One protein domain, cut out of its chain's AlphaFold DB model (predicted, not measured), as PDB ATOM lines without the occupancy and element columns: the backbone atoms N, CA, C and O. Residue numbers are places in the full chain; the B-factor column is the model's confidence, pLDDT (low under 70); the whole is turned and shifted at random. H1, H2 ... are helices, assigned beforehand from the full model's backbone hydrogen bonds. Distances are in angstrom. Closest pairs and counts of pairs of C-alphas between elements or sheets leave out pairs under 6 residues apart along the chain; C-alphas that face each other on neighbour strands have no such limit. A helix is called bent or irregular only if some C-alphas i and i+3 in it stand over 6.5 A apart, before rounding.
ATOM      1  N   ILE A  48      22.591  41.181 -35.423       72.19
ATOM      2  CA  ILE A  48      21.627  40.518 -34.531       72.19
ATOM      3  C   ILE A  48      20.181  40.939 -34.848       72.19
ATOM      4  O   ILE A  48      19.266  40.123 -34.763       72.19
ATOM      5  N   THR A  49      19.965  42.189 -35.263       79.25
ATOM      6  CA  THR A  49      18.643  42.682 -35.669       79.25
ATOM      7  C   THR A  49      18.170  42.000 -36.956       79.25
ATOM      8  O   THR A  49      16.993  41.660 -37.063       79.25
ATOM      9  N   LEU A  50      19.085  41.732 -37.895       80.56
ATOM     10  CA  LEU A  50      18.796  40.987 -39.128       80.56
ATOM     11  C   LEU A  50      18.457  39.521 -38.830       80.56
ATOM     12  O   LEU A  50      17.491  38.990 -39.378       80.56
ATOM     13  N   PHE A  51      19.168  38.901 -37.885       84.06
ATOM     14  CA  PHE A  51      18.876  37.536 -37.442       84.06
ATOM     15  C   PHE A  51      17.467  37.414 -36.851       84.06
ATOM     16  O   PHE A  51      16.696  36.540 -37.247       84.06
ATOM     17  N   SER A  52      17.105  38.324 -35.938       86.44
ATOM     18  CA  SER A  52      15.763  38.351 -35.348       86.44
ATOM     19  C   SER A  52      14.684  38.556 -36.412       86.44
ATOM     20  O   SER A  52      13.684  37.844 -36.399       86.44
ATOM     21  N   GLY A  53      14.887  39.498 -37.340       85.50
ATOM     22  CA  GLY A  53      13.951  39.745 -38.439       85.50
ATOM     23  C   GLY A  53      13.767  38.522 -39.340       85.50
ATOM     24  O   GLY A  53      12.641  38.182 -39.699       85.50
ATOM     25  N   SER A  54      14.857  37.813 -39.630       86.56
ATOM     26  CA  SER A  54      14.846  36.606 -40.459       86.56
ATOM     27  C   SER A  54      14.086  35.453 -39.807       86.56
ATOM     28  O   SER A  54      13.248  34.825 -40.457       86.56
ATOM     29  N   ILE A  55      14.300  35.208 -38.510       88.31
ATOM     30  CA  ILE A  55      13.534  34.197 -37.767       88.31
ATOM     31  C   ILE A  55      12.053  34.567 -37.739       88.31
ATOM     32  O   ILE A  55      11.218  33.721 -38.046       88.31
ATOM     33  N   SER A  56      11.716  35.820 -37.419       89.81
ATOM     34  CA  SER A  56      10.322  36.267 -37.388       89.81
ATOM     35  C   SER A  56       9.634  36.095 -38.743       89.81
ATOM     36  O   SER A  56       8.518  35.580 -38.794       89.81
ATOM     37  N   GLY A  57      10.301  36.461 -39.842       85.81
ATOM     38  CA  GLY A  57       9.782  36.278 -41.198       85.81
ATOM     39  C   GLY A  57       9.582  34.806 -41.569       85.81
ATOM     40  O   GLY A  57       8.542  34.435 -42.120       85.81
ATOM     41  N   MET A  58      10.532  33.942 -41.205       88.69
ATOM     42  CA  MET A  58      10.419  32.493 -41.392       88.69
ATOM     43  C   MET A  58       9.243  31.913 -40.601       88.69
ATOM     44  O   MET A  58       8.413  31.211 -41.178       88.69
ATOM     45  N   THR A  59       9.134  32.228 -39.307       89.81
ATOM     46  CA  THR A  59       8.029  31.771 -38.452       89.81
ATOM     47  C   THR A  59       6.689  32.235 -39.005       89.81
ATOM     48  O   THR A  59       5.789  31.418 -39.156       89.81
ATOM     49  N   PHE A  60       6.570  33.509 -39.386       88.38
ATOM     50  CA  PHE A  60       5.352  34.052 -39.981       88.38
ATOM     51  C   PHE A  60       4.945  33.307 -41.260       88.38
ATOM     52  O   PHE A  60       3.788  32.917 -41.413       88.38
ATOM     53  N   THR A  61       5.903  33.047 -42.152       87.25
ATOM     54  CA  THR A  61       5.658  32.319 -43.408       87.25
ATOM     55  C   THR A  61       5.191  30.886 -43.147       87.25
ATOM     56  O   THR A  61       4.262  30.408 -43.798       87.25
ATOM     57  N   LEU A  62       5.799  30.202 -42.173       86.00
ATOM     58  CA  LEU A  62       5.394  28.855 -41.773       86.00
ATOM     59  C   LEU A  62       4.005  28.849 -41.128       86.00
ATOM     60  O   LEU A  62       3.201  27.980 -41.444       86.00
ATOM     61  N   THR A  63       3.686  29.831 -40.284       87.12
ATOM     62  CA  THR A  63       2.348  29.963 -39.694       87.12
ATOM     63  C   THR A  63       1.285  30.202 -40.762       87.12
ATOM     64  O   THR A  63       0.229  29.578 -40.699       87.12
ATOM     65  N   LEU A  64       1.555  31.044 -41.765       84.25
ATOM     66  CA  LEU A  64       0.656  31.227 -42.911       84.25
ATOM     67  C   LEU A  64       0.439  29.921 -43.680       84.25
ATOM     68  O   LEU A  64      -0.697  29.581 -44.000       84.25
ATOM     69  N   LEU A  65       1.514  29.171 -43.932       84.25
ATOM     70  CA  LEU A  65       1.433  27.865 -44.579       84.25
ATOM     71  C   LEU A  65       0.567  26.890 -43.767       84.25
ATOM     72  O   LEU A  65      -0.333  26.265 -44.321       84.25
ATOM     73  N   THR A  66       0.795  26.789 -42.456       83.75
ATOM     74  CA  THR A  66      -0.008  25.942 -41.563       83.75
ATOM     75  C   THR A  66      -1.468  26.384 -41.523       83.75
ATOM     76  O   THR A  66      -2.349  25.534 -41.558       83.75
ATOM     77  N   ALA A  67      -1.739  27.691 -41.500       82.56
ATOM     78  CA  ALA A  67      -3.098  28.218 -41.526       82.56
ATOM     79  C   ALA A  67      -3.830  27.816 -42.815       82.56
ATOM     80  O   ALA A  67      -4.968  27.362 -42.757       82.56
ATOM     81  N   ILE A  68      -3.167  27.909 -43.970       76.25
ATOM     82  CA  ILE A  68      -3.737  27.477 -45.253       76.25
ATOM     83  C   ILE A  68      -4.017  25.978 -45.249       76.25
ATOM     84  O   ILE A  68      -5.112  25.574 -45.628       76.25
ATOM     85  N   ILE A  69      -3.064  25.171 -44.776       77.50
ATOM     86  CA  ILE A  69      -3.246  23.721 -44.648       77.50
ATOM     87  C   ILE A  69      -4.422  23.405 -43.716       77.50
ATOM     88  O   ILE A  69      -5.201  22.527 -44.034       77.50
ATOM     89  N   SER A  70      -4.595  24.140 -42.612       76.38
ATOM     90  CA  SER A  70      -5.693  23.912 -41.660       76.38
ATOM     91  C   SER A  70      -7.076  24.346 -42.152       76.38
ATOM     92  O   SER A  70      -8.079  23.914 -41.596       76.38
ATOM     93  N   ILE A  71      -7.138  25.239 -43.147       77.00
ATOM     94  CA  ILE A  71      -8.400  25.664 -43.773       77.00
ATOM     95  C   ILE A  71      -8.873  24.622 -44.793       77.00
ATOM     96  O   ILE A  71     -10.072  24.519 -45.033       77.00
ATOM     97  N   LEU A  72      -7.943  23.882 -45.399       71.88
ATOM     98  CA  LEU A  72      -8.245  22.776 -46.297       71.88
ATOM     99  C   LEU A  72      -8.564  21.538 -45.454       71.88
ATOM    100  O   LEU A  72      -7.740  21.118 -44.646       71.88
ATOM    101  N   ASP A  73      -9.742  20.948 -45.643       67.25
ATOM    102  CA  ASP A  73     -10.071  19.680 -44.984       67.25
ATOM    103  C   ASP A  73      -9.181  18.548 -45.541       67.25
ATOM    104  O   ASP A  73      -8.713  18.626 -46.685       67.25
ATOM    105  N   ASP A  74      -8.938  17.479 -44.774       70.19
ATOM    106  CA  ASP A  74      -8.028  16.389 -45.194       70.19
ATOM    107  C   ASP A  74      -8.466  15.766 -46.538       70.19
ATOM    108  O   ASP A  74      -7.638  15.421 -47.392       70.19
ATOM    109  N   ASP A  75      -9.780  15.700 -46.771       66.75
ATOM    110  CA  ASP A  75     -10.375  15.243 -48.027       66.75
ATOM    111  C   ASP A  75     -10.158  16.233 -49.185       66.75
ATOM    112  O   ASP A  75      -9.940  15.807 -50.321       66.75
ATOM    113  N   GLU A  76     -10.156  17.543 -48.928       67.62
ATOM    114  CA  GLU A  76      -9.882  18.569 -49.942       67.62
ATOM    115  C   GLU A  76      -8.401  18.587 -50.332       67.62
ATOM    116  O   GLU A  76      -8.071  18.679 -51.516       67.62
ATOM    117  N   MET A  77      -7.495  18.421 -49.363       68.00
ATOM    118  CA  MET A  77      -6.061  18.256 -49.621       68.00
ATOM    119  C   MET A  77      -5.776  17.001 -50.446       68.00
ATOM    120  O   MET A  77      -4.998  17.049 -51.407       68.00
ATOM    121  N   LYS A  78      -6.432  15.884 -50.111       68.62
ATOM    122  CA  LYS A  78      -6.326  14.637 -50.869       68.62
ATOM    123  C   LYS A  78      -6.876  14.793 -52.284       68.62
ATOM    124  O   LYS A  78      -6.205  14.384 -53.227       68.62
ATOM    125  N   GLN A  79      -8.020  15.454 -52.459       66.19
ATOM    126  CA  GLN A  79      -8.570  15.763 -53.782       66.19
ATOM    127  C   GLN A  79      -7.642  16.673 -54.597       66.19
ATOM    128  O   GLN A  79      -7.444  16.421 -55.783       66.19
ATOM    129  N   LEU A  80      -7.024  17.687 -53.983       66.38
ATOM    130  CA  LEU A  80      -6.077  18.583 -54.656       66.38
ATOM    131  C   LEU A  80      -4.823  17.825 -55.122       66.38
ATOM    132  O   LEU A  80      -4.340  18.021 -56.242       66.38
ATOM    133  N   TYR A  81      -4.316  16.921 -54.281       67.31
ATOM    134  CA  TYR A  81      -3.180  16.062 -54.601       67.31
ATOM    135  C   TYR A  81      -3.522  15.031 -55.687       67.31
ATOM    136  O   TYR A  81      -2.782  14.901 -56.662       67.31
ATOM    137  N   GLU A  82      -4.660  14.343 -55.577       68.81
ATOM    138  CA  GLU A  82      -5.120  13.348 -56.552       68.81
ATOM    139  C   GLU A  82      -5.469  13.981 -57.903       68.81
ATOM    140  O   GLU A  82      -5.123  13.421 -58.944       68.81
ATOM    141  N   TYR A  83      -6.089  15.165 -57.915       67.75
ATOM    142  CA  TYR A  83      -6.349  15.940 -59.132       67.75
ATOM    143  C   TYR A  83      -5.043  16.299 -59.844       67.75
ATOM    144  O   TYR A  83      -4.911  16.098 -61.052       67.75
ATOM    145  N   THR A  84      -4.045  16.748 -59.081       63.75
ATOM    146  CA  THR A  84      -2.698  17.006 -59.599       63.75
ATOM    147  C   THR A  84      -2.099  15.709 -60.158       63.75
ATOM    148  O   THR A  84      -1.692  15.667 -61.312       63.75
ATOM    149  N   GLN A  85      -2.121  14.606 -59.401       63.88
ATOM    150  CA  GLN A  85      -1.513  13.331 -59.798       63.88
ATOM    151  C   GLN A  85      -2.154  12.707 -61.048       63.88
ATOM    152  O   GLN A  85      -1.448  12.174 -61.902       63.88
ATOM    153  N   LYS A  86      -3.480  12.791 -61.174       61.66
ATOM    154  CA  LYS A  86      -4.252  12.196 -62.274       61.66
ATOM    155  C   LYS A  86      -4.136  12.989 -63.580       61.66
ATOM    156  O   LYS A  86      -4.261  12.408 -64.656       61.66
ATOM    157  N   ASN A  87      -3.860  14.290 -63.496       54.69
ATOM    158  CA  ASN A  87      -3.682  15.159 -64.661       54.69
ATOM    159  C   ASN A  87      -2.221  15.262 -65.140       54.69
ATOM    160  O   ASN A  87      -1.984  15.754 -66.240       54.69
ATOM    161  N   ILE A  88      -1.239  14.734 -64.393       55.47
ATOM    162  CA  ILE A  88       0.181  14.703 -64.806       55.47
ATOM    163  C   ILE A  88       0.403  13.925 -66.119       55.47
ATOM    164  O   ILE A  88       1.324  14.255 -66.867       55.47
ATOM    165  N   GLU A  89      -0.428  12.925 -66.436       51.50
ATOM    166  CA  GLU A  89      -0.264  12.088 -67.638       51.50
ATOM    167  C   GLU A  89      -0.878  12.672 -68.921       51.50
ATOM    168  O   GLU A  89      -0.569  12.188 -70.011       51.50
ATOM    169  N   LYS A  90      -1.704  13.724 -68.845       48.38
ATOM    170  CA  LYS A  90      -2.296  14.347 -70.041       48.38
ATOM    171  C   LYS A  90      -1.535  15.614 -70.410       48.38
ATOM    172  O   LYS A  90      -1.436  16.566 -69.644       48.38
ATOM    173  N   ILE A  91      -0.923  15.574 -71.585       47.72
ATOM    174  CA  ILE A  91      -0.087  16.624 -72.157       47.72
ATOM    175  C   ILE A  91      -1.013  17.729 -72.686       47.72
ATOM    176  O   ILE A  91      -1.503  17.565 -73.789       47.72
ATOM    177  N   ASP A  92      -1.337  18.762 -71.889       45.16
ATOM    178  CA  ASP A  92      -1.263  20.166 -72.362       45.16
ATOM    179  C   ASP A  92      -1.638  21.280 -71.363       45.16
ATOM    180  O   ASP A  92      -1.074  22.356 -71.494       45.16
ATOM    181  N   ASP A  93      -2.447  21.086 -70.319       45.06
ATOM    182  CA  ASP A  93      -2.970  22.265 -69.584       45.06
ATOM    183  C   ASP A  93      -2.129  22.770 -68.392       45.06
ATOM    184  O   ASP A  93      -1.487  21.987 -67.678       45.06
ATOM    185  N   ASP A  94      -2.189  24.093 -68.178       51.03
ATOM    186  CA  ASP A  94      -1.631  24.874 -67.053       51.03
ATOM    187  C   ASP A  94      -2.165  24.415 -65.675       51.03
ATOM    188  O   ASP A  94      -1.515  24.607 -64.650       51.03
ATOM    189  N   ASP A  95      -3.295  23.701 -65.628       49.34
ATOM    190  CA  ASP A  95      -3.938  23.231 -64.388       49.34
ATOM    191  C   ASP A  95      -3.215  22.047 -63.702       49.34
ATOM    192  O   ASP A  95      -3.642  21.544 -62.657       49.34
ATOM    193  N   ARG A  96      -2.097  21.568 -64.263       50.81
ATOM    194  CA  ARG A  96      -1.397  20.352 -63.803       50.81
ATOM    195  C   ARG A  96      -0.628  20.494 -62.493       50.81
ATOM    196  O   ARG A  96      -0.110  19.490 -62.003       50.81
ATOM    197  N   PHE A  97      -0.540  21.692 -61.915       58.91
ATOM    198  CA  PHE A  97       0.356  21.945 -60.781       58.91
ATOM    199  C   PHE A  97      -0.243  22.780 -59.654       58.91
ATOM    200  O   PHE A  97       0.502  23.203 -58.776       58.91
ATOM    201  N   VAL A  98      -1.568  22.938 -59.603       63.16
ATOM    202  CA  VAL A  98      -2.262  23.792 -58.621       63.16
ATOM    203  C   VAL A  98      -1.833  23.510 -57.174       63.16
ATOM    204  O   VAL A  98      -1.603  24.443 -56.406       63.16
ATOM    205  N   PHE A  99      -1.643  22.238 -56.797       65.19
ATOM    206  CA  PHE A  99      -1.120  21.879 -55.472       65.19
ATOM    207  C   PHE A  99       0.280  22.470 -55.231       65.19
ATOM    208  O   PHE A  99       0.525  23.152 -54.237       65.19
ATOM    209  N   TYR A 100       1.211  22.246 -56.159       64.69
ATOM    210  CA  TYR A 100       2.580  22.743 -56.035       64.69
ATOM    211  C   TYR A 100       2.649  24.267 -56.127       64.69
ATOM    212  O   TYR A 100       3.396  24.872 -55.369       64.69
ATOM    213  N   GLU A 101       1.858  24.896 -56.988       64.25
ATOM    214  CA  GLU A 101       1.773  26.354 -57.099       64.25
ATOM    215  C   GLU A 101       1.214  27.008 -55.839       64.25
ATOM    216  O   GLU A 101       1.634  28.109 -55.489       64.25
ATOM    217  N   THR A 102       0.336  26.314 -55.113       69.50
ATOM    218  CA  THR A 102      -0.209  26.810 -53.847       69.50
ATOM    219  C   THR A 102       0.847  26.799 -52.740       69.50
ATOM    220  O   THR A 102       0.951  27.761 -51.985       69.50
ATOM    221  N   PHE A 103       1.667  25.745 -52.635       74.12
ATOM    222  CA  PHE A 103       2.575  25.558 -51.492       74.12
ATOM    223  C   PHE A 103       4.039  25.955 -51.750       74.12
ATOM    224  O   PHE A 103       4.738  26.384 -50.826       74.12
ATOM    225  N   ALA A 104       4.526  25.844 -52.989       72.50
ATOM    226  CA  ALA A 104       5.913  26.155 -53.343       72.50
ATOM    227  C   ALA A 104       6.339  27.606 -53.039       72.50
ATOM    228  O   ALA A 104       7.483  27.781 -52.605       72.50
ATOM    229  N   PRO A 105       5.482  28.637 -53.196       76.06
ATOM    230  CA  PRO A 105       5.842  30.005 -52.828       76.06
ATOM    231  C   PRO A 105       6.160  30.159 -51.336       76.06
ATOM    232  O   PRO A 105       7.186  30.737 -50.988       76.06
ATOM    233  N   TYR A 106       5.350  29.569 -50.449       80.94
ATOM    234  CA  TYR A 106       5.581  29.617 -48.999       80.94
ATOM    235  C   TYR A 106       6.879  28.907 -48.609       80.94
ATOM    236  O   TYR A 106       7.679  29.445 -47.844       80.94
ATOM    237  N   ALA A 107       7.127  27.724 -49.180       78.81
ATOM    238  CA  ALA A 107       8.372  26.993 -48.962       78.81
ATOM    239  C   ALA A 107       9.598  27.784 -49.452       78.81
ATOM    240  O   ALA A 107      10.642  27.786 -48.799       78.81
ATOM    241  N   TRP A 108       9.471  28.489 -50.579       79.69
ATOM    242  CA  TRP A 108      10.534  29.338 -51.109       79.69
ATOM    243  C   TRP A 108      10.826  30.544 -50.217       79.69
ATOM    244  O   TRP A 108      11.986  30.798 -49.901       79.69
ATOM    245  N   ILE A 109       9.794  31.259 -49.768       82.56
ATOM    246  CA  ILE A 109       9.949  32.412 -48.875       82.56
ATOM    247  C   ILE A 109      10.575  31.982 -47.542       82.56
ATOM    248  O   ILE A 109      11.512  32.621 -47.064       82.56
ATOM    249  N   ALA A 110      10.125  30.859 -46.970       83.31
ATOM    250  CA  ALA A 110      10.710  30.305 -45.751       83.31
ATOM    251  C   ALA A 110      12.192  29.938 -45.946       83.31
ATOM    252  O   ALA A 110      13.017  30.199 -45.070       83.31
ATOM    253  N   LEU A 111      12.555  29.396 -47.113       82.38
ATOM    254  CA  LEU A 111      13.943  29.105 -47.466       82.38
ATOM    255  C   LEU A 111      14.789  30.381 -47.589       82.38
ATOM    256  O   LEU A 111      15.922  30.390 -47.114       82.38
ATOM    257  N   LEU A 112      14.256  31.468 -48.158       82.38
ATOM    258  CA  LEU A 112      14.958  32.756 -48.226       82.38
ATOM    259  C   LEU A 112      15.232  33.331 -46.829       82.38
ATOM    260  O   LEU A 112      16.362  33.729 -46.547       82.38
ATOM    261  N   PHE A 113      14.246  33.303 -45.927       86.44
ATOM    262  CA  PHE A 113      14.451  33.718 -44.536       86.44
ATOM    263  C   PHE A 113      15.406  32.791 -43.768       86.44
ATOM    264  O   PHE A 113      16.158  33.254 -42.910       86.44
ATOM    265  N   CYS A 114      15.432  31.496 -44.088       85.62
ATOM    266  CA  CYS A 114      16.408  30.558 -43.533       85.62
ATOM    267  C   CYS A 114      17.837  30.903 -43.986       85.62
ATOM    268  O   CYS A 114      18.738  31.004 -43.153       85.62
ATOM    269  N   ILE A 115      18.040  31.170 -45.283       82.94
ATOM    270  CA  ILE A 115      19.332  31.631 -45.817       82.94
ATOM    271  C   ILE A 115      19.756  32.931 -45.130       82.94
ATOM    272  O   ILE A 115      20.893  33.020 -44.672       82.94
ATOM    273  N   SER A 116      18.846  33.898 -45.009       86.31
ATOM    274  CA  SER A 116      19.091  35.165 -44.310       86.31
ATOM    275  C   SER A 116      19.525  34.919 -42.857       86.31
ATOM    276  O   SER A 116      20.600  35.337 -42.447       86.31
ATOM    277  N   SER A 117      18.801  34.073 -42.115       85.12
ATOM    278  CA  SER A 117      19.150  33.708 -40.730       85.12
ATOM    279  C   SER A 117      20.555  33.103 -40.607       85.12
ATOM    280  O   SER A 117      21.304  33.430 -39.684       85.12
ATOM    281  N   ILE A 118      20.932  32.222 -41.541       85.12
ATOM    282  CA  ILE A 118      22.265  31.609 -41.588       85.12
ATOM    283  C   ILE A 118      23.333  32.672 -41.882       85.12
ATOM    284  O   ILE A 118      24.365  32.704 -41.209       85.12
ATOM    285  N   LEU A 119      23.087  33.565 -42.846       82.50
ATOM    286  CA  LEU A 119      23.991  34.669 -43.176       82.50
ATOM    287  C   LEU A 119      24.177  35.620 -41.991       82.50
ATOM    288  O   LEU A 119      25.317  35.985 -41.696       82.50
ATOM    289  N   SER A 120      23.106  35.958 -41.268       82.25
ATOM    290  CA  SER A 120      23.196  36.776 -40.059       82.25
ATOM    291  C   SER A 120      24.018  36.081 -38.967       82.25
ATOM    292  O   SER A 120      24.849  36.719 -38.322       82.25
ATOM    293  N   LEU A 121      23.845  34.769 -38.760       82.12
ATOM    294  CA  LEU A 121      24.634  34.010 -37.780       82.12
ATOM    295  C   LEU A 121      26.125  34.036 -38.115       82.12
ATOM    296  O   LEU A 121      26.940  34.379 -37.256       82.12
ATOM    297  N   PHE A 122      26.486  33.736 -39.365       78.75
ATOM    298  CA  PHE A 122      27.878  33.808 -39.807       78.75
ATOM    299  C   PHE A 122      28.428  35.233 -39.683       78.75
ATOM    300  O   PHE A 122      29.500  35.425 -39.111       78.75
ATOM    301  N   GLY A 123      27.676  36.245 -40.125       69.81
ATOM    302  CA  GLY A 123      28.058  37.649 -39.979       69.81
ATOM    303  C   GLY A 123      28.309  38.050 -38.519       69.81
ATOM    304  O   GLY A 123      29.251  38.789 -38.240       69.81
ATOM    305  N   GLY A 124      27.515  37.528 -37.579       70.19
ATOM    306  CA  GLY A 124      27.690  37.742 -36.144       70.19
ATOM    307  C   GLY A 124      28.976  37.109 -35.605       70.19
ATOM    308  O   GLY A 124      29.713  37.761 -34.867       70.19
ATOM    309  N   VAL A 125      29.293  35.883 -36.036       69.75
ATOM    310  CA  VAL A 125      30.533  35.167 -35.673       69.75
ATOM    311  C   VAL A 125      31.785  35.869 -36.216       69.75
ATOM    312  O   VAL A 125      32.828  35.859 -35.566       69.75
ATOM    313  N   PHE A 126      31.707  36.531 -37.372       65.06
ATOM    314  CA  PHE A 126      32.843  37.280 -37.932       65.06
ATOM    315  C   PHE A 126      32.959  38.725 -37.419       65.06
ATOM    316  O   PHE A 126      33.966  39.382 -37.678       65.06
ATOM    317  N   ASN A 127      31.981  39.227 -36.657       60.19
ATOM    318  CA  ASN A 127      31.999  40.582 -36.087       60.19
ATOM    319  C   ASN A 127      32.771  40.678 -34.749       60.19
ATOM    320  O   ASN A 127      32.738  41.716 -34.086       60.19
ATOM    321  N   PHE A 128      33.474  39.616 -34.338       56.94
ATOM    322  CA  PHE A 128      34.358  39.638 -33.170       56.94
ATOM    323  C   PHE A 128      35.549  40.587 -33.384       56.94
ATOM    324  O   PHE A 128      36.124  40.667 -34.471       56.94
ATOM    325  N   GLU A 129      35.961  41.282 -32.320       55.28
ATOM    326  CA  GLU A 129      37.009  42.320 -32.338       55.28
ATOM    327  C   GLU A 129      38.345  41.860 -32.948       55.28
ATOM    328  O   GLU A 129      39.074  42.663 -33.533       55.28
ATOM    329  N   ILE A 130      38.634  40.558 -32.886       53.66
ATOM    330  CA  ILE A 130      39.833  39.930 -33.459       53.66
ATOM    331  C   ILE A 130      39.857  40.063 -34.994       53.66
ATOM    332  O   ILE A 130      40.911  40.311 -35.579       53.66
ATOM    333  N   PHE A 131      38.698  39.972 -35.652       54.50
ATOM    334  CA  PHE A 131      38.579  40.054 -37.112       54.50
ATOM    335  C   PHE A 131      38.476  41.493 -37.632       54.50
ATOM    336  O   PHE A 131      38.860  41.742 -38.773       54.50
ATOM    337  N   LYS A 132      38.055  42.458 -36.798       56.00
ATOM    338  CA  LYS A 132      38.042  43.897 -37.143       56.00
ATOM    339  C   LYS A 132      39.438  44.470 -37.406       56.00
ATOM    340  O   LYS A 132      39.567  45.412 -38.181       56.00
ATOM    341  N   LYS A 133      40.479  43.917 -36.769       55.31
ATOM    342  CA  LYS A 133      41.881  44.341 -36.954       55.31
ATOM    343  C   LYS A 133      42.499  43.858 -38.268       55.31
ATOM    344  O   LYS A 133      43.506  44.406 -38.706       55.31
ATOM    345  N   ILE A 134      41.916  42.836 -38.883       58.75
ATOM    346  CA  ILE A 134      42.374  42.269 -40.149       58.75
ATOM    347  C   ILE A 134      41.481  42.853 -41.251       58.75
ATOM    348  O   ILE A 134      40.320  43.179 -41.024       58.75
ATOM    349  N   ARG A 135      41.996  42.969 -42.477       56.84
ATOM    350  CA  ARG A 135      41.307  43.452 -43.697       56.84
ATOM    351  C   ARG A 135      39.973  42.733 -44.041       56.84
ATOM    352  O   ARG A 135      39.381  43.014 -45.077       56.84
ATOM    353  N   LEU A 136      39.496  41.831 -43.177       62.31
ATOM    354  CA  LEU A 136      38.203  41.146 -43.177       62.31
ATOM    355  C   LEU A 136      36.998  42.058 -42.887       62.31
ATOM    356  O   LEU A 136      35.870  41.630 -43.110       62.31
ATOM    357  N   TYR A 137      37.200  43.311 -42.464       64.88
ATOM    358  CA  TYR A 137      36.101  44.273 -42.284       64.88
ATOM    359  C   TYR A 137      35.196  44.388 -43.527       64.88
ATOM    360  O   TYR A 137      33.973  44.355 -43.409       64.88
ATOM    361  N   TYR A 138      35.787  44.416 -44.728       66.69
ATOM    362  CA  TYR A 138      35.027  44.454 -45.981       66.69
ATOM    363  C   TYR A 138      34.142  43.216 -46.170       66.69
ATOM    364  O   TYR A 138      33.026  43.338 -46.657       66.69
ATOM    365  N   ILE A 139      34.599  42.036 -45.742       67.88
ATOM    366  CA  ILE A 139      33.835  40.785 -45.850       67.88
ATOM    367  C   ILE A 139      32.582  40.852 -44.969       67.88
ATOM    368  O   ILE A 139      31.497  40.518 -45.432       67.88
ATOM    369  N   VAL A 140      32.699  41.356 -43.736       67.94
ATOM    370  CA  VAL A 140      31.553  41.526 -42.820       67.94
ATOM    371  C   VAL A 140      30.516  42.494 -43.397       67.94
ATOM    372  O   VAL A 140      29.314  42.246 -43.308       67.94
ATOM    373  N   VAL A 141      30.974  43.577 -44.027       71.94
ATOM    374  CA  VAL A 141      30.103  44.537 -44.714       71.94
ATOM    375  C   VAL A 141      29.369  43.869 -45.885       71.94
ATOM    376  O   VAL A 141      28.152  43.998 -45.985       71.94
ATOM    377  N   TRP A 142      30.060  43.078 -46.713       72.12
ATOM    378  CA  TRP A 142      29.432  42.307 -47.794       72.12
ATOM    379  C   TRP A 142      28.388  41.305 -47.287       72.12
ATOM    380  O   TRP A 142      27.312  41.211 -47.872       72.12
ATOM    381  N   PHE A 143      28.653  40.613 -46.175       72.25
ATOM    382  CA  PHE A 143      27.668  39.720 -45.558       72.25
ATOM    383  C   PHE A 143      26.391  40.461 -45.155       72.25
ATOM    384  O   PHE A 143      25.306  39.972 -45.456       72.25
ATOM    385  N   LYS A 144      26.496  41.659 -44.559       74.88
ATOM    386  CA  LYS A 144      25.319  42.487 -44.235       74.88
ATOM    387  C   LYS A 144      24.491  42.835 -45.475       74.88
ATOM    388  O   LYS A 144      23.266  42.781 -45.420       74.88
ATOM    389  N   TYR A 145      25.143  43.183 -46.586       75.12
ATOM    390  CA  TYR A 145      24.449  43.509 -47.835       75.12
ATOM    391  C   TYR A 145      23.703  42.314 -48.419       75.12
ATOM    392  O   TYR A 145      22.540  42.442 -48.798       75.12
ATOM    393  N   ILE A 146      24.363  41.157 -48.485       76.62
ATOM    394  CA  ILE A 146      23.763  39.930 -49.019       76.62
ATOM    395  C   ILE A 146      22.590  39.490 -48.137       76.62
ATOM    396  O   ILE A 146      21.551  39.092 -48.656       76.62
ATOM    397  N   ASP A 147      22.732  39.606 -46.818       79.19
ATOM    398  CA  ASP A 147      21.688  39.259 -45.858       79.19
ATOM    399  C   ASP A 147      20.452  40.160 -46.003       79.19
ATOM    400  O   ASP A 147      19.338  39.678 -46.181       79.19
ATOM    401  N   ILE A 148      20.640  41.482 -46.071       79.31
ATOM    402  CA  ILE A 148      19.531  42.422 -46.307       79.31
ATOM    403  C   ILE A 148      18.862  42.185 -47.647       79.31
ATOM    404  O   ILE A 148      17.640  42.265 -47.744       79.31
ATOM    405  N   ALA A 149      19.639  41.882 -48.680       76.69
ATOM    406  CA  ALA A 149      19.075  41.541 -49.969       76.69
ATOM    407  C   ALA A 149      18.237  40.261 -49.916       76.69
ATOM    408  O   ALA A 149      17.148  40.232 -50.485       76.69
ATOM    409  N   ALA A 150      18.709  39.224 -49.220       76.81
ATOM    410  CA  ALA A 150      17.956  37.993 -49.010       76.81
ATOM    411  C   ALA A 150      16.664  38.253 -48.218       76.81
ATOM    412  O   ALA A 150      15.602  37.746 -48.586       76.81
ATOM    413  N   MET A 151      16.724  39.100 -47.189       81.25
ATOM    414  CA  MET A 151      15.562  39.481 -46.391       81.25
ATOM    415  C   MET A 151      14.555  40.309 -47.206       81.25
ATOM    416  O   MET A 151      13.355  40.044 -47.164       81.25
ATOM    417  N   ALA A 152      15.028  41.268 -48.005       79.31
ATOM    418  CA  ALA A 152      14.194  42.051 -48.913       79.31
ATOM    419  C   ALA A 152      13.545  41.166 -49.990       79.31
ATOM    420  O   ALA A 152      12.358  41.320 -50.261       79.31
ATOM    421  N   LEU A 153      14.290  40.198 -50.540       78.81
ATOM    422  CA  LEU A 153      13.790  39.184 -51.480       78.81
ATOM    423  C   LEU A 153      12.658  38.373 -50.855       78.81
ATOM    424  O   LEU A 153      11.636  38.133 -51.499       78.81
ATOM    425  N   ALA A 154      12.836  37.949 -49.604       79.12
ATOM    426  CA  ALA A 154      11.844  37.169 -48.877       79.12
ATOM    427  C   ALA A 154      10.563  37.981 -48.639       79.12
ATOM    428  O   ALA A 154       9.471  37.505 -48.950       79.12
ATOM    429  N   ILE A 155      10.697  39.223 -48.160       83.50
ATOM    430  CA  ILE A 155       9.567  40.131 -47.917       83.50
ATOM    431  C   ILE A 155       8.835  40.444 -49.224       83.50
ATOM    432  O   ILE A 155       7.613  40.331 -49.277       83.50
ATOM    433  N   TRP A 156       9.563  40.795 -50.286       81.12
ATOM    434  CA  TRP A 156       8.967  41.112 -51.582       81.12
ATOM    435  C   TRP A 156       8.222  39.912 -52.169       81.12
ATOM    436  O   TRP A 156       7.079  40.041 -52.595       81.12
ATOM    437  N   SER A 157       8.826  38.724 -52.103       78.19
ATOM    438  CA  SER A 157       8.184  37.480 -52.546       78.19
ATOM    439  C   SER A 157       6.901  37.183 -51.767       78.19
ATOM    440  O   SER A 157       5.946  36.661 -52.337       78.19
ATOM    441  N   LEU A 158       6.860  37.521 -50.474       80.25
ATOM    442  CA  LEU A 158       5.662  37.377 -49.652       80.25
ATOM    443  C   LEU A 158       4.576  38.380 -50.064       80.25
ATOM    444  O   LEU A 158       3.412  37.999 -50.166       80.25
ATOM    445  N   PHE A 159       4.941  39.632 -50.347       79.62
ATOM    446  CA  PHE A 159       4.002  40.634 -50.860       79.62
ATOM    447  C   PHE A 159       3.413  40.242 -52.216       79.62
ATOM    448  O   PHE A 159       2.192  40.285 -52.365       79.62
ATOM    449  N   ASP A 160       4.247  39.820 -53.169       76.75
ATOM    450  CA  ASP A 160       3.792  39.356 -54.485       76.75
ATOM    451  C   ASP A 160       2.799  38.191 -54.333       76.75
ATOM    452  O   ASP A 160       1.712  38.222 -54.906       76.75
ATOM    453  N   LEU A 161       3.108  37.221 -53.466       74.94
ATOM    454  CA  LEU A 161       2.225  36.086 -53.191       74.94
ATOM    455  C   LEU A 161       0.854  36.514 -52.642       74.94
ATOM    456  O   LEU A 161      -0.183  35.971 -53.036       74.94
ATOM    457  N   VAL A 162       0.831  37.487 -51.728       75.69
ATOM    458  CA  VAL A 162      -0.418  38.018 -51.163       75.69
ATOM    459  C   VAL A 162      -1.224  38.758 -52.231       75.69
ATOM    460  O   VAL A 162      -2.433  38.543 -52.328       75.69
ATOM    461  N   ILE A 163      -0.576  39.590 -53.051       73.44
ATOM    462  CA  ILE A 163      -1.229  40.334 -54.139       73.44
ATOM    463  C   ILE A 163      -1.842  39.369 -55.157       73.44
ATOM    464  O   ILE A 163      -3.028  39.491 -55.464       73.44
ATOM    465  N   ASP A 164      -1.084  38.372 -55.613       68.56
ATOM    466  CA  ASP A 164      -1.562  37.361 -56.562       68.56
ATOM    467  C   ASP A 164      -2.766  36.590 -55.997       68.56
ATOM    468  O   ASP A 164      -3.763  36.358 -56.689       68.56
ATOM    469  N   THR A 165      -2.726  36.263 -54.702       68.25
ATOM    470  CA  THR A 165      -3.837  35.596 -54.011       68.25
ATOM    471  C   THR A 165      -5.094  36.471 -53.971       68.25
ATOM    472  O   THR A 165      -6.202  35.973 -54.198       68.25
ATOM    473  N   ILE A 166      -4.950  37.773 -53.697       68.88
ATOM    474  CA  ILE A 166      -6.070  38.728 -53.670       68.88
ATOM    475  C   ILE A 166      -6.677  38.877 -55.068       68.88
ATOM    476  O   ILE A 166      -7.893  38.739 -55.212       68.88
ATOM    477  N   ILE A 167      -5.848  39.098 -56.091       70.38
ATOM    478  CA  ILE A 167      -6.294  39.269 -57.481       70.38
ATOM    479  C   ILE A 167      -7.042  38.019 -57.958       70.38
ATOM    480  O   ILE A 167      -8.166  38.120 -58.449       70.38
ATOM    481  N   SER A 168      -6.485  36.827 -57.722       64.12
ATOM    482  CA  SER A 168      -7.120  35.553 -58.087       64.12
ATOM    483  C   SER A 168      -8.482  35.356 -57.408       64.12
ATOM    484  O   SER A 168      -9.449  34.910 -58.036       64.12
ATOM    485  N   LYS A 169      -8.608  35.726 -56.123       65.19
ATOM    486  CA  LYS A 169      -9.897  35.675 -55.416       65.19
ATOM    487  C   LYS A 169     -10.903  36.683 -55.972       65.19
ATOM    488  O   LYS A 169     -12.066  36.318 -56.146       65.19
ATOM    489  N   MET A 170     -10.478  37.913 -56.263       63.81
ATOM    490  CA  MET A 170     -11.347  38.938 -56.850       63.81
ATOM    491  C   MET A 170     -11.895  38.496 -58.211       63.81
ATOM    492  O   MET A 170     -13.104  38.564 -58.430       63.81
ATOM    493  N   ASP A 171     -11.047  37.941 -59.077       61.78
ATOM    494  CA  ASP A 171     -11.455  37.420 -60.384       61.78
ATOM    495  C   ASP A 171     -12.484  36.289 -60.270       61.78
ATOM    496  O   ASP A 171     -13.470  36.258 -61.013       61.78
ATOM    497  N   LYS A 172     -12.304  35.368 -59.312       62.31
ATOM    498  CA  LYS A 172     -13.275  34.291 -59.053       62.31
ATOM    499  C   LYS A 172     -14.629  34.829 -58.583       62.31
ATOM    500  O   LYS A 172     -15.658  34.288 -58.985       62.31
ATOM    501  N   ILE A 173     -14.645  35.876 -57.757       64.44
ATOM    502  CA  ILE A 173     -15.885  36.508 -57.275       64.44
ATOM    503  C   ILE A 173     -16.612  37.211 -58.427       64.44
ATOM    504  O   ILE A 173     -17.810  37.000 -58.604       64.44
ATOM    505  N   ILE A 174     -15.890  37.975 -59.253       62.31
ATOM    506  CA  ILE A 174     -16.458  38.690 -60.407       62.31
ATOM    507  C   ILE A 174     -17.061  37.710 -61.422       62.31
ATOM    508  O   ILE A 174     -18.150  37.949 -61.939       62.31
ATOM    509  N   ARG A 175     -16.392  36.579 -61.691       61.56
ATOM    510  CA  ARG A 175     -16.917  35.547 -62.603       61.56
ATOM    511  C   ARG A 175     -18.140  34.820 -62.050       61.56
ATOM    512  O   ARG A 175     -18.968  34.401 -62.841       61.56
ATOM    513  N   LYS A 176     -18.263  34.672 -60.725       57.69
ATOM    514  CA  LYS A 176     -19.441  34.062 -60.081       57.69
ATOM    515  C   LYS A 176     -20.653  34.995 -59.991       57.69
ATOM    516  O   LYS A 176     -21.744  34.507 -59.719       57.69
ATOM    517  N   SER A 177     -20.477  36.308 -60.167       51.88
ATOM    518  CA  SER A 177     -21.580  37.280 -60.150       51.88
ATOM    519  C   SER A 177     -22.150  37.595 -61.543       51.88
ATOM    520  O   SER A 177     -23.032  38.450 -61.646       51.88
ATOM    521  N   LYS A 178     -21.629  36.958 -62.596       49.56
ATOM    522  CA  LYS A 178     -22.152  36.989 -63.968       49.56
ATOM    523  C   LYS A 178     -22.854  35.678 -64.280       49.56
ATOM    524  O   LYS A 178     -23.850  35.747 -65.028       49.56
TER     525      LYS A 178
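AT A GLANCE: This is residues 48 to 178 of the 178 residues of an uncharacterized protein of Liquorilactobacillus hordei (UniProt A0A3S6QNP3). Three long helices, H1, H3 and H5, form an up-and-down bundle, each running against the one before it, with H2 across one end and the four-residue H4 in the turn between H3 and H5 at the other. Residues 166 to 178, of which 166 to 176 belong to H5, stick out from the body. The printed part has 131 residues with five named helices, H1 to H5 in chain order, and no named strand: all helix. It is a loose rod, with a radius of gyration of the C-alphas of 20.3 A and spans of 67 by 33 by 28 A.

HOW THE PARTS SIT: H1, residues 48 to 71, touches H3, residues 94 to 126, at a shallow tilt of 22 degrees, opposite ways; their closest C-alphas, of Met 58 and Ala 110, are 4.9 A apart. H2, residues 74 to 87, touches residues 95 to 99 of H3, closest at the C-alphas of Thr 84 and Arg 96, 5.5 A; at 72 degrees they are only just about perpendicular. H3, the hub, has a kink of 47 degrees near residue 101 and is irregular, with C-alphas 96 and 99 8.5 A apart. H4, residues 129 to 132, meets H3 only through their link. H5, residues 137 to 176, touches H3 at a shallow tilt of 23 degrees, opposite ways, closest at the C-alphas of Ser 116 and Asp 147, 5.1 A. Residues 147 to 155 of H5 touch H1, closest at the C-alphas of Ser 54 and Met 151, 6.6 A. Each O i to N i+4 pair is within hydrogen-bond range in H1, H2 and H5, and 24 of 29 in H3; H4 is too short for one.

IN THESE COORDINATES: H1 begins at C-alpha 48 (21.627, 40.518, -34.531) and is 34.8 A long. H3 is 46.8 A long; H5, 59.2 A, ends at C-alpha 176 (-19.441, 34.062, -60.081).

THE WHOLE: The C-alphas farthest apart, of Lys 133 and Lys 178, are 69.9 A apart. The printed part has no cut and no long link. Low-confidence stretches, with pLDDT under 70, include residues 75 to 102 and 125 to 140.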